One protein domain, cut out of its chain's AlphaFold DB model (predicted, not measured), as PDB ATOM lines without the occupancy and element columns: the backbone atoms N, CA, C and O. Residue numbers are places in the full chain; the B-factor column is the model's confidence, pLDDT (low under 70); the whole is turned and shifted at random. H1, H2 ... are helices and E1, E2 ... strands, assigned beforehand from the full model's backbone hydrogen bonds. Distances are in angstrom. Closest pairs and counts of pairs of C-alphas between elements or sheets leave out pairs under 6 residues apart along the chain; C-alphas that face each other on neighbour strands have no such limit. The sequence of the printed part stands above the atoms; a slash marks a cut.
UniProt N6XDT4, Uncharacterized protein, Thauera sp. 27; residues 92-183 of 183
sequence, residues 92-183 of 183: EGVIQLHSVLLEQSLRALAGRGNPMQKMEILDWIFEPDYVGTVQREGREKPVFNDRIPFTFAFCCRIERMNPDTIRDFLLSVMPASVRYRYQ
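This is residues 92 to 183 of the 183 residues of an uncharacterized protein of Thauera sp. 27 (UniProt N6XDT4). A loose cluster of crossed helices has the short H3 packed between the long H1 and H4, while the hairpin of E1 and E2 reaches away from the helices as an arm that makes much of the length. H2 meets one end of H1, and the small H5 lies near H4. The printed part has 92 residues, in the order H1 H2 E1 E2 H3 H4 H5, mostly helix, with the sheet E1 - E2 antiparallel. It is only just loose, close to compact, with a radius of gyration of the C-alphas of 14.8 A and spans of 49 by 35 by 22 A.

E1, residues 130 to 136, and E2, residues 139 to 144, form an antiparallel hairpin at 149 degrees, with N 134 and O 141 within hydrogen-bond range at 2.9 A. Both strands are apart from H1, residues 92 to 110. H3, residues 152 to 158, is the hub, touching three helices. H1 touches it with residues 95 to 102 alone, closest at the C-alphas of His 98 and Cys 155, 5.4 A, at a steep tilt of 52 degrees, opposite ways. H4, residues 163 to 173, touches H3 at the C-alphas of Ala 153 and Pro 163, 5.5 A. H2, residues 115 to 125, only just touches H3, with 3 pairs of C-alphas within 8 A, closest those of Ile 125 and Phe 152, 5.3 A. H1 touches H2 with residues 105 to 109 alone, closest at the C-alphas of Leu 109 and Lys 118, 5.7 A. H5, residues 176 to 179, is close to H4 but not clearly touching, closest at the C-alphas of Leu 171 and Arg 179, 6.3 A. In H1, H2, H3 and H4 every O i to N i+4 pair is within hydrogen-bond range; H5 is too short for one, and 0 of its 1 O i to N i+3 pair is within range.

E1 measures 17.0 A and E2 16.0 A; C-alpha 130 is at (-16.274, 22.344, 42.959). H1 measures 27.2 A from C-alpha 92 at (-40.186, 12.881, 34.316). H2 measures 15.0 A, H3 10.1 A, H4 15.8 A and H5 5.1 A, ending at (-20.933, 41.399, 46.362).

The C-alphas of Arg 112 and Gly 138, the two farthest apart, are 50.2 A apart. Residues 111 to 116 stand free. The printed part has no cut, and no link is long. Mean pLDDT of the printed part is 88.7, and no printed residue is under 70.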
ATOM      1  N   GLU A  92     -39.555  11.674  34.846       88.50
ATOM      2  CA  GLU A  92     -40.186  12.881  34.316       88.50
ATOM      3  C   GLU A  92     -40.627  13.829  35.440       88.50
ATOM      4  O   GLU A  92     -40.311  15.015  35.403       88.50
ATOM      5  N   GLY A  93     -41.271  13.310  36.491       87.19
ATOM      6  CA  GLY A  93     -41.650  14.110  37.659       87.19
ATOM      7  C   GLY A  93     -40.444  14.710  38.387       87.19
ATOM      8  O   GLY A  93     -40.492  15.853  38.835       87.19
ATOM      9  N   VAL A  94     -39.328  13.978  38.451       89.06
ATOM     10  CA  VAL A  94     -38.072  14.494  39.015       89.06
ATOM     11  C   VAL A  94     -37.490  15.606  38.141       89.06
ATOM     12  O   VAL A  94     -37.038  16.613  38.681       89.06
ATOM     13  N   ILE A  95     -37.506  15.475  36.811       88.88
ATOM     14  CA  ILE A  95     -37.041  16.537  35.900       88.88
ATOM     15  C   ILE A  95     -37.897  17.794  36.072       88.88
ATOM     16  O   ILE A  95     -37.347  18.870  36.295       88.88
ATOM     17  N   GLN A  96     -39.224  17.648  36.079       90.19
ATOM     18  CA  GLN A  96     -40.154  18.759  36.294       90.19
ATOM     19  C   GLN A  96     -39.920  19.461  37.634       90.19
ATOM     20  O   GLN A  96     -40.004  20.685  37.713       90.19
ATOM     21  N   LEU A  97     -39.565  18.714  38.681       92.50
ATOM     22  CA  LEU A  97     -39.241  19.303  39.976       92.50
ATOM     23  C   LEU A  97     -38.022  20.237  39.905       92.50
ATOM     24  O   LEU A  97     -38.031  21.279  40.555       92.50
ATOM     25  N   HIS A  98     -37.000  19.916  39.103       91.62
ATOM     26  CA  HIS A  98     -35.846  20.805  38.911       91.62
ATOM     27  C   HIS A  98     -36.251  22.110  38.213       91.62
ATOM     28  O   HIS A  98     -35.824  23.187  38.636       91.62
ATOM     29  N   SER A  99     -37.103  22.013  37.188       88.38
ATOM     30  CA  SER A  99     -37.656  23.160  36.459       88.38
ATOM     31  C   SER A  99     -38.440  24.082  37.389       88.38
ATOM     32  O   SER A  99     -38.161  25.280  37.473       88.38
ATOM     33  N   VAL A 100     -39.378  23.509  38.153       92.69
ATOM     34  CA  VAL A 100     -40.219  24.249  39.101       92.69
ATOM     35  C   VAL A 100     -39.369  24.882  40.199       92.69
ATOM     36  O   VAL A 100     -39.573  26.049  40.522       92.69
ATOM     37  N   LEU A 101     -38.390  24.160  40.751       94.44
ATOM     38  CA  LEU A 101     -37.487  24.702  41.766       94.44
ATOM     39  C   LEU A 101     -36.743  25.941  41.252       94.44
ATOM     40  O   LEU A 101     -36.701  26.958  41.950       94.44
ATOM     41  N   LEU A 102     -36.182  25.878  40.039       93.38
ATOM     42  CA  LEU A 102     -35.470  27.008  39.444       93.38
ATOM     43  C   LEU A 102     -36.405  28.196  39.208       93.38
ATOM     44  O   LEU A 102     -36.098  29.309  39.634       93.38
ATOM     45  N   GLU A 103     -37.554  27.961  38.574       90.31
ATOM     46  CA  GLU A 103     -38.530  29.009  38.263       90.31
ATOM     47  C   GLU A 103     -39.018  29.714  39.533       90.31
ATOM     48  O   GLU A 103     -38.997  30.945  39.609       90.31
ATOM     49  N   GLN A 104     -39.420  28.949  40.553       91.38
ATOM     50  CA  GLN A 104     -39.930  29.515  41.800       91.38
ATOM     51  C   GLN A 104     -38.844  30.259  42.576       91.38
ATOM     52  O   GLN A 104     -39.125  31.311  43.146       91.38
ATOM     53  N   SER A 105     -37.598  29.781  42.548       92.81
ATOM     54  CA  SER A 105     -36.473  30.470  43.189       92.81
ATOM     55  C   SER A 105     -36.179  31.818  42.523       92.81
ATOM     56  O   SER A 105     -36.030  32.835  43.203       92.81
ATOM     57  N   LEU A 106     -36.165  31.869  41.186       90.81
ATOM     58  CA  LEU A 106     -35.983  33.123  40.448       90.81
ATOM     59  C   LEU A 106     -37.173  34.075  40.645       90.81
ATOM     60  O   LEU A 106     -36.975  35.276  40.845       90.81
ATOM     61  N   ARG A 107     -38.406  33.548  40.668       87.81
ATOM     62  CA  ARG A 107     -39.616  34.324  40.982       87.81
ATOM     63  C   ARG A 107     -39.563  34.889  42.402       87.81
ATOM     64  O   ARG A 107     -39.915  36.049  42.597       87.81
ATOM     65  N   ALA A 108     -39.079  34.123  43.378       88.31
ATOM     66  CA  ALA A 108     -38.919  34.580  44.756       88.31
ATOM     67  C   ALA A 108     -37.882  35.709  44.875       88.31
ATOM     68  O   ALA A 108     -38.134  36.676  45.590       88.31
ATOM     69  N   LEU A 109     -36.771  35.662  44.126       88.50
ATOM     70  CA  LEU A 109     -35.817  36.783  44.046       88.50
ATOM     71  C   LEU A 109     -36.441  38.047  43.430       88.50
ATOM     72  O   LEU A 109     -36.128  39.164  43.853       88.50
ATOM     73  N   ALA A 110     -37.340  37.876  42.455       85.25
ATOM     74  CA  ALA A 110     -38.069  38.971  41.819       85.25
ATOM     75  C   ALA A 110     -39.210  39.545  42.659       85.25
ATOM     76  O   ALA A 110     -39.531  40.723  42.519       85.25
ATOM     77  N   GLY A 111     -39.803  38.732  43.531       82.44
ATOM     78  CA  GLY A 111     -40.871  39.145  44.429       82.44
ATOM     79  C   GLY A 111     -40.422  40.193  45.447       82.44
ATOM     80  O   GLY A 111     -39.236  40.455  45.644       82.44
ATOM     81  N   ARG A 112     -41.388  40.807  46.127       82.50
ATOM     82  CA  ARG A 112     -41.131  41.698  47.266       82.50
ATOM     83  C   ARG A 112     -41.166  40.891  48.567       82.50
ATOM     84  O   ARG A 112     -41.995  39.996  48.694       82.50
ATOM     85  N   GLY A 113     -40.320  41.241  49.535       82.00
ATOM     86  CA  GLY A 113     -40.304  40.588  50.847       82.00
ATOM     87  C   GLY A 113     -39.463  39.309  50.921       82.00
ATOM     88  O   GLY A 113     -38.706  38.980  50.009       82.00
ATOM     89  N   ASN A 114     -39.584  38.606  52.050       87.19
ATOM     90  CA  ASN A 114     -38.889  37.353  52.391       87.19
ATOM     91  C   ASN A 114     -37.357  37.382  52.219       87.19
ATOM     92  O   ASN A 114     -36.780  36.522  51.548       87.19
ATOM     93  N   PRO A 115     -36.651  38.319  52.879       86.62
ATOM     94  CA  PRO A 115     -35.210  38.472  52.705       86.62
ATOM     95  C   PRO A 115     -34.410  37.248  53.182       86.62
ATOM     96  O   PRO A 115     -33.350  36.968  52.635       86.62
ATOM     97  N   MET A 116     -34.925  36.478  54.149       86.31
ATOM     98  CA  MET A 116     -34.286  35.228  54.591       86.31
ATOM     99  C   MET A 116     -34.319  34.160  53.492       86.31
ATOM    100  O   MET A 116     -33.281  33.600  53.162       86.31
ATOM    101  N   GLN A 117     -35.480  33.952  52.862       87.56
ATOM    102  CA  GLN A 117     -35.627  33.010  51.751       87.56
ATOM    103  C   GLN A 117     -34.752  33.423  50.563       87.56
ATOM    104  O   GLN A 117     -34.072  32.597  49.965       87.56
ATOM    105  N   LYS A 118     -34.726  34.717  50.232       91.25
ATOM    106  CA  LYS A 118     -33.869  35.223  49.155       91.25
ATOM    107  C   LYS A 118     -32.387  35.016  49.448       91.25
ATOM    108  O   LYS A 118     -31.638  34.704  48.533       91.25
ATOM    109  N   MET A 119     -31.962  35.159  50.703       89.75
ATOM    110  CA  MET A 119     -30.583  34.879  51.100       89.75
ATOM    111  C   MET A 119     -30.236  33.398  50.913       89.75
ATOM    112  O   MET A 119     -29.185  33.106  50.358       89.75
ATOM    113  N   GLU A 120     -31.123  32.476  51.298       92.12
ATOM    114  CA  GLU A 120     -30.935  31.035  51.058       92.12
ATOM    115  C   GLU A 120     -30.846  30.714  49.560       92.12
ATOM    116  O   GLU A 120     -29.975  29.958  49.137       92.12
ATOM    117  N   ILE A 121     -31.695  31.343  48.740       93.94
ATOM    118  CA  ILE A 121     -31.648  31.193  47.281       93.94
ATOM    119  C   ILE A 121     -30.327  31.732  46.719       93.94
ATOM    120  O   ILE A 121     -29.732  31.099  45.851       93.94
ATOM    121  N   LEU A 122     -29.845  32.883  47.192       93.69
ATOM    122  CA  LEU A 122     -28.554  33.419  46.757       93.69
ATOM    123  C   LEU A 122     -27.396  32.508  47.170       93.69
ATOM    124  O   LEU A 122     -26.528  32.232  46.349       93.69
ATOM    125  N   ASP A 123     -27.402  32.004  48.403       93.06
ATOM    126  CA  ASP A 123     -26.391  31.055  48.872       93.06
ATOM    127  C   ASP A 123     -26.398  29.767  48.021       93.06
ATOM    128  O   ASP A 123     -25.335  29.235  47.710       93.06
ATOM    129  N   TRP A 124     -27.571  29.315  47.558       95.00
ATOM    130  CA  TRP A 124     -27.709  28.196  46.618       95.00
ATOM    131  C   TRP A 124     -27.205  28.517  45.198       95.00
ATOM    132  O   TRP A 124     -26.538  27.695  44.570       95.00
ATOM    133  N   ILE A 125     -27.474  29.717  44.673       94.56
ATOM    134  CA  ILE A 125     -27.015  30.149  43.337       94.56
ATOM    135  C   ILE A 125     -25.487  30.268  43.269       94.56
ATOM    136  O   ILE A 125     -24.861  29.900  42.263       94.56
ATOM    137  N   PHE A 126     -24.894  30.799  44.336       94.06
ATOM    138  CA  PHE A 126     -23.458  31.030  44.467       94.06
ATOM    139  C   PHE A 126     -22.730  29.883  45.181       94.06
ATOM    140  O   PHE A 126     -21.587  30.048  45.607       94.06
ATOM    141  N   GLU A 127     -23.356  28.707  45.285       91.38
ATOM    142  CA  GLU A 127     -22.688  27.507  45.780       91.38
ATOM    143  C   GLU A 127     -21.444  27.198  44.912       91.38
ATOM    144  O   GLU A 127     -21.533  27.232  43.676       91.38
ATOM    145  N   PRO A 128     -20.275  26.911  45.521       87.31
ATOM    146  CA  PRO A 128     -19.015  26.760  44.797       87.31
ATOM    147  C   PRO A 128     -19.058  25.612  43.791       87.31
ATOM    148  O   PRO A 128     -19.404  24.490  44.140       87.31
ATOM    149  N   ASP A 129     -18.611  25.862  42.557       84.88
ATOM    150  CA  ASP A 129     -18.730  24.896  41.454       84.88
ATOM    151  C   ASP A 129     -17.998  23.567  41.686       84.88
ATOM    152  O   ASP A 129     -18.343  22.558  41.070       84.88
ATOM    153  N   TYR A 130     -16.992  23.548  42.560       86.56
ATOM    154  CA  TYR A 130     -16.274  22.344  42.959       86.56
ATOM    155  C   TYR A 130     -16.755  21.857  44.326       86.56
ATOM    156  O   TYR A 130     -16.630  22.566  45.323       86.56
ATOM    157  N   VAL A 131     -17.222  20.609  44.375       84.44
ATOM    158  CA  VAL A 131     -17.778  20.009  45.600       84.44
ATOM    159  C   VAL A 131     -16.780  19.089  46.288       84.44
ATOM    160  O   VAL A 131     -16.727  19.015  47.513       84.44
ATOM    161  N   GLY A 132     -15.965  18.380  45.510       86.44
ATOM    162  CA  GLY A 132     -14.996  17.435  46.050       86.44
ATOM    163  C   GLY A 132     -14.515  16.424  45.019       86.44
ATOM    164  O   GLY A 132     -14.704  16.588  43.814       86.44
ATOM    165  N   THR A 133     -13.911  15.346  45.504       88.12
ATOM    166  CA  THR A 133     -13.446  14.219  44.691       88.12
ATOM    167  C   THR A 133     -14.121  12.931  45.122       88.12
ATOM    168  O   THR A 133     -14.289  12.673  46.311       88.12
ATOM    169  N   VAL A 134     -14.450  12.082  44.153       87.12
ATOM    170  CA  VAL A 134     -14.911  10.711  44.398       87.12
ATOM    171  C   VAL A 134     -13.894   9.716  43.860       87.12
ATOM    172  O   VAL A 134     -13.337   9.899  42.776       87.12
ATOM    173  N   GLN A 135     -13.662   8.645  44.613       89.06
ATOM    174  CA  GLN A 135     -12.856   7.515  44.164       89.06
ATOM    175  C   GLN A 135     -13.697   6.659  43.213       89.06
ATOM    176  O   GLN A 135     -14.715   6.089  43.600       89.06
ATOM    177  N   ARG A 136     -13.282   6.564  41.949       82.62
ATOM    178  CA  ARG A 136     -13.854   5.623  40.979       82.62
ATOM    179  C   ARG A 136     -12.729   4.901  40.263       82.62
ATOM    180  O   ARG A 136     -11.859   5.543  39.682       82.62
ATOM    181  N   GLU A 137     -12.773   3.569  40.286       85.88
ATOM    182  CA  GLU A 137     -11.800   2.703  39.597       85.88
ATOM    183  C   GLU A 137     -10.350   2.949  40.065       85.88
ATOM    184  O   GLU A 137      -9.411   2.922  39.272       85.88
ATOM    185  N   GLY A 138     -10.163   3.251  41.357       87.62
ATOM    186  CA  GLY A 138      -8.850   3.559  41.940       87.62
ATOM    187  C   GLY A 138      -8.261   4.910  41.514       87.62
ATOM    188  O   GLY A 138      -7.065   5.133  41.695       87.62
ATOM    189  N   ARG A 139      -9.067   5.799  40.918       85.44
ATOM    190  CA  ARG A 139      -8.685   7.172  40.567       85.44
ATOM    191  C   ARG A 139      -9.624   8.174  41.227       85.44
ATOM    192  O   ARG A 139     -10.840   7.978  41.245       85.44
ATOM    193  N   GLU A 140      -9.066   9.291  41.679       89.19
ATOM    194  CA  GLU A 140      -9.848  10.438  42.137       89.19
ATOM    195  C   GLU A 140     -10.394  11.205  40.934       89.19
ATOM    196  O   GLU A 140      -9.646  11.629  40.050       89.19
ATOM    197  N   LYS A 141     -11.718  11.361  40.884       87.06
ATOM    198  CA  LYS A 141     -12.407  12.163  39.871       87.06
ATOM    199  C   LYS A 141     -13.074  13.358  40.560       87.06
ATOM    200  O   LYS A 141     -13.797  13.141  41.535       87.06
ATOM    201  N   PRO A 142     -12.864  14.596  40.077       88.06
ATOM    202  CA  PRO A 142     -13.535  15.763  40.633       88.06
ATOM    203  C   PRO A 142     -15.039  15.710  40.340       88.06
ATOM    204  O   PRO A 142     -15.468  15.292  39.257       88.06
ATOM    205  N   VAL A 143     -15.829  16.143  41.317       86.94
ATOM    206  CA  VAL A 143     -17.275  16.329  41.221       86.94
ATOM    207  C   VAL A 143     -17.558  17.822  41.205       86.94
ATOM    208  O   VAL A 143     -17.171  18.556  42.116       86.94
ATOM    209  N   PHE A 144     -18.237  18.240  40.146       88.31
ATOM    210  CA  PHE A 144     -18.673  19.610  39.941       88.31
ATOM    211  C   PHE A 144     -20.175  19.726  40.199       88.31
ATOM    212  O   PHE A 144     -20.913  18.754  39.998       88.31
ATOM    213  N   ASN A 145     -20.621  20.908  40.624       87.44
ATOM    214  CA  ASN A 145     -22.017  21.181  40.975       87.44
ATOM    215  C   ASN A 145     -22.982  20.853  39.843       87.44
ATOM    216  O   ASN A 145     -24.051  20.306  40.090       87.44
ATOM    217  N   ASP A 146     -22.587  21.090  38.592       86.50
ATOM    218  CA  ASP A 146     -23.410  20.787  37.424       86.50
ATOM    219  C   ASP A 146     -23.759  19.293  37.301       86.50
ATOM    220  O   ASP A 146     -24.637  18.935  36.526       86.50
ATOM    221  N   ARG A 147     -23.107  18.386  38.036       86.12
ATOM    222  CA  ARG A 147     -23.397  16.939  38.041       86.12
ATOM    223  C   ARG A 147     -24.221  16.477  39.234       86.12
ATOM    224  O   ARG A 147     -24.601  15.308  39.261       86.12
ATOM    225  N   ILE A 148     -24.491  17.358  40.190       89.38
ATOM    226  CA  ILE A 148     -25.232  17.032  41.405       89.38
ATOM    227  C   ILE A 148     -26.690  17.477  41.229       89.38
ATOM    228  O   ILE A 148     -26.919  18.642  40.911       89.38
ATOM    229  N   PRO A 149     -27.678  16.578  41.409       90.06
ATOM    230  CA  PRO A 149     -29.091  16.937  41.334       90.06
ATOM    231  C   PRO A 149     -29.449  18.094  42.271       90.06
ATOM    232  O   PRO A 149     -28.887  18.212  43.356       90.06
ATOM    233  N   PHE A 150     -30.407  18.919  41.854       91.69
ATOM    234  CA  PHE A 150     -30.910  20.081  42.597       91.69
ATOM    235  C   PHE A 150     -29.894  21.178  42.950       91.69
ATOM    236  O   PHE A 150     -30.262  22.121  43.647       91.69
ATOM    237  N   THR A 151     -28.656  21.144  42.450       93.94
ATOM    238  CA  THR A 151     -27.813  22.349  42.477       93.94
ATOM    239  C   THR A 151     -28.325  23.360  41.461       93.94
ATOM    240  O   THR A 151     -28.917  23.002  40.436       93.94
ATOM    241  N   PHE A 152     -28.039  24.638  41.696       95.19
ATOM    242  CA  PHE A 152     -28.416  25.695  40.765       95.19
ATOM    243  C   PHE A 152     -27.874  25.445  39.346       95.19
ATOM    244  O   PHE A 152     -28.614  25.552  38.365       95.19
ATOM    245  N   ALA A 153     -26.604  25.043  39.235       94.00
ATOM    246  CA  ALA A 153     -25.963  24.749  37.954       94.00
ATOM    247  C   ALA A 153     -26.626  23.567  37.227       94.00
ATOM    248  O   ALA A 153     -26.825  23.618  36.010       94.00
ATOM    249  N   PHE A 154     -27.007  22.514  37.957       93.12
ATOM    250  CA  PHE A 154     -27.709  21.370  37.383       93.12
ATOM    251  C   PHE A 154     -29.111  21.752  36.896       93.12
ATOM    252  O   PHE A 154     -29.478  21.401  35.772       93.12
ATOM    253  N   CYS A 155     -29.870  22.510  37.696       93.94
ATOM    254  CA  CYS A 155     -31.191  23.008  37.309       93.94
ATOM    255  C   CYS A 155     -31.113  23.904  36.061       93.94
ATOM    256  O   CYS A 155     -31.866  23.698  35.113       93.94
ATOM    257  N   CYS A 156     -30.147  24.830  36.002       93.12
ATOM    258  CA  CYS A 156     -29.910  25.653  34.811       93.12
ATOM    259  C   CYS A 156     -29.599  24.799  33.579       93.12
ATOM    260  O   CYS A 156     -30.107  25.071  32.493       93.12
ATOM    261  N   ARG A 157     -28.803  23.734  33.736       92.31
ATOM    262  CA  ARG A 157     -28.469  22.830  32.631       92.31
ATOM    263  C   ARG A 157     -29.696  22.101  32.083       92.31
ATOM    264  O   ARG A 157     -29.789  21.950  30.865       92.31
ATOM    265  N   ILE A 158     -30.613  21.654  32.947       91.62
ATOM    266  CA  ILE A 158     -31.886  21.043  32.522       91.62
ATOM    267  C   ILE A 158     -32.692  22.036  31.676       91.62
ATOM    268  O   ILE A 158     -33.108  21.695  30.570       91.62
ATOM    269  N   GLU A 159     -32.797  23.283  32.137       89.31
ATOM    270  CA  GLU A 159     -33.503  24.372  31.442       89.31
ATOM    271  C   GLU A 159     -32.727  24.975  30.257       89.31
ATOM    272  O   GLU A 159     -33.179  25.929  29.624       89.31
ATOM    273  N   ARG A 160     -31.551  24.426  29.921       92.38
ATOM    274  CA  ARG A 160     -30.657  24.927  28.856       92.38
ATOM    275  C   ARG A 160     -30.246  26.395  29.043       92.38
ATOM    276  O   ARG A 160     -29.982  27.101  28.070       92.38
ATOM    277  N   MET A 161     -30.162  26.840  30.291       89.56
ATOM    278  CA  MET A 161     -29.672  28.155  30.687       89.56
ATOM    279  C   MET A 161     -28.202  28.081  31.108       89.56
ATOM    280  O   MET A 161     -27.736  27.060  31.615       89.56
ATOM    281  N   ASN A 162     -27.465  29.178  30.923       90.62
ATOM    282  CA  ASN A 162     -26.106  29.298  31.443       90.62
ATOM    283  C   ASN A 162     -26.150  29.869  32.878       90.62
ATOM    284  O   ASN A 162     -26.591  31.014  33.037       90.62
ATOM    285  N   PRO A 163     -25.702  29.123  33.910       92.06
ATOM    286  CA  PRO A 163     -25.714  29.603  35.293       92.06
ATOM    287  C   PRO A 163     -24.877  30.874  35.486       92.06
ATOM    288  O   PRO A 163     -25.280  31.753  36.247       92.06
ATOM    289  N   ASP A 164     -23.772  31.026  34.753       93.19
ATOM    290  CA  ASP A 164     -22.884  32.185  34.886       93.19
ATOM    291  C   ASP A 164     -23.560  33.470  34.413       93.19
ATOM    292  O   ASP A 164     -23.424  34.511  35.040       93.19
ATOM    293  N   THR A 165     -24.402  33.393  33.376       91.81
ATOM    294  CA  THR A 165     -25.182  34.551  32.909       91.81
ATOM    295  C   THR A 165     -26.122  35.079  33.993       91.81
ATOM    296  O   THR A 165     -26.292  36.290  34.131       91.81
ATOM    297  N   ILE A 166     -26.723  34.185  34.781       90.25
ATOM    298  CA  ILE A 166     -27.600  34.571  35.889       90.25
ATOM    299  C   ILE A 166     -26.766  35.115  37.054       90.25
ATOM    300  O   ILE A 166     -27.106  36.163  37.599       90.25
ATOM    301  N   ARG A 167     -25.660  34.451  37.414       93.12
ATOM    302  CA  ARG A 167     -24.737  34.911  38.469       93.12
ATOM    303  C   ARG A 167     -24.194  36.308  38.169       93.12
ATOM    304  O   ARG A 167     -24.293  37.186  39.021       93.12
ATOM    305  N   ASP A 168     -23.715  36.540  36.951       92.12
ATOM    306  CA  ASP A 168     -23.201  37.834  36.492       92.12
ATOM    307  C   ASP A 168     -24.276  38.921  36.560       92.12
ATOM    308  O   ASP A 168     -24.026  40.027  37.051       92.12
ATOM    309  N   PHE A 169     -25.497  38.604  36.120       90.12
ATOM    310  CA  PHE A 169     -26.627  39.520  36.229       90.12
ATOM    311  C   PHE A 169     -26.916  39.876  37.693       90.12
ATOM    312  O   PHE A 169     -27.004  41.058  38.031       90.12
ATOM    313  N   LEU A 170     -27.000  38.879  38.578       89.25
ATOM    314  CA  LEU A 170     -27.256  39.084  40.003       89.25
ATOM    315  C   LEU A 170     -26.146  39.918  40.660       89.25
ATOM    316  O   LEU A 170     -26.439  40.876  41.374       89.25
ATOM    317  N   LEU A 171     -24.878  39.638  40.354       90.12
ATOM    318  CA  LEU A 171     -23.748  40.446  40.812       90.12
ATOM    319  C   LEU A 171     -23.834  41.889  40.300       90.12
ATOM    320  O   LEU A 171     -23.471  42.813  41.027       90.12
ATOM    321  N   SER A 172     -24.333  42.110  39.080       87.88
ATOM    322  CA  SER A 172     -24.469  43.453  38.505       87.88
ATOM    323  C   SER A 172     -25.505  44.318  39.236       87.88
ATOM    324  O   SER A 172     -25.261  45.514  39.422       87.88
ATOM    325  N   VAL A 173     -26.602  43.718  39.715       86.50
ATOM    326  CA  VAL A 173     -27.673  44.416  40.451       86.50
ATOM    327  C   VAL A 173     -27.411  44.500  41.957       86.50
ATOM    328  O   VAL A 173     -27.971  45.362  42.636       86.50
ATOM    329  N   MET A 174     -26.536  43.646  42.497       85.38
ATOM    330  CA  MET A 174     -26.149  43.680  43.908       85.38
ATOM    331  C   MET A 174     -25.355  44.945  44.262       85.38
ATOM    332  O   MET A 174     -24.469  45.353  43.499       85.38
ATOM    333  N   PRO A 175     -25.569  45.534  45.453       84.06
ATOM    334  CA  PRO A 175     -24.721  46.601  45.965       84.06
ATOM    335  C   PRO A 175     -23.324  46.062  46.296       84.06
ATOM    336  O   PRO A 175     -23.154  44.908  46.690       84.06
ATOM    337  N   ALA A 176     -22.301  46.914  46.183       81.88
ATOM    338  CA  ALA A 176     -20.907  46.527  46.432       81.88
ATOM    339  C   ALA A 176     -20.676  45.953  47.845       81.88
ATOM    340  O   ALA A 176     -19.836  45.074  48.023       81.88
ATOM    341  N   SER A 177     -21.456  46.405  48.831       78.31
ATOM    342  CA  SER A 177     -21.439  45.891  50.204       78.31
ATOM    343  C   SER A 177     -21.946  44.458  50.336       78.31
ATOM    344  O   SER A 177     -21.740  43.870  51.382       78.31
ATOM    345  N   VAL A 178     -22.608  43.893  49.331       79.00
ATOM    346  CA  VAL A 178     -23.107  42.510  49.351       79.00
ATOM    347  C   VAL A 178     -22.271  41.612  48.442       79.00
ATOM    348  O   VAL A 178     -22.037  40.453  48.774       79.00
ATOM    349  N   ARG A 179     -21.738  42.156  47.339       83.81
ATOM    350  CA  ARG A 179     -20.933  41.399  46.362       83.81
ATOM    351  C   ARG A 179     -19.758  40.649  46.984       83.81
ATOM    352  O   ARG A 179     -19.461  39.558  46.527       83.81
ATOM    353  N   TYR A 180     -19.125  41.193  48.028       80.69
ATOM    354  CA  TYR A 180     -17.963  40.552  48.662       80.69
ATOM    355  C   TYR A 180     -18.264  39.149  49.212       80.69
ATOM    356  O   TYR A 180     -17.340  38.368  49.410       80.69
ATOM    357  N   ARG A 181     -19.534  38.842  49.515       81.88
ATOM    358  CA  ARG A 181     -19.956  37.531  50.027       81.88
ATOM    359  C   ARG A 181     -20.011  36.463  48.930       81.88
ATOM    360  O   ARG A 181     -19.943  35.284  49.251       81.88
ATOM    361  N   TYR A 182     -20.146  36.881  47.672       83.12
ATOM    362  CA  TYR A 182     -20.466  36.027  46.525       83.12
ATOM    363  C   TYR A 182     -19.416  36.113  45.397       83.12
ATOM    364  O   TYR A 182     -19.691  35.704  44.271       83.12
ATOM    365  N   GLN A 183     -18.239  36.675  45.696       72.25
ATOM    366  CA  GLN A 183     -17.040  36.703  44.845       72.25
ATOM    367  C   GLN A 183     -16.018  35.689  45.350       72.25
ATOM    368  O   GLN A 183     -15.351  35.072  44.491       72.25
TER     369      GLN A 183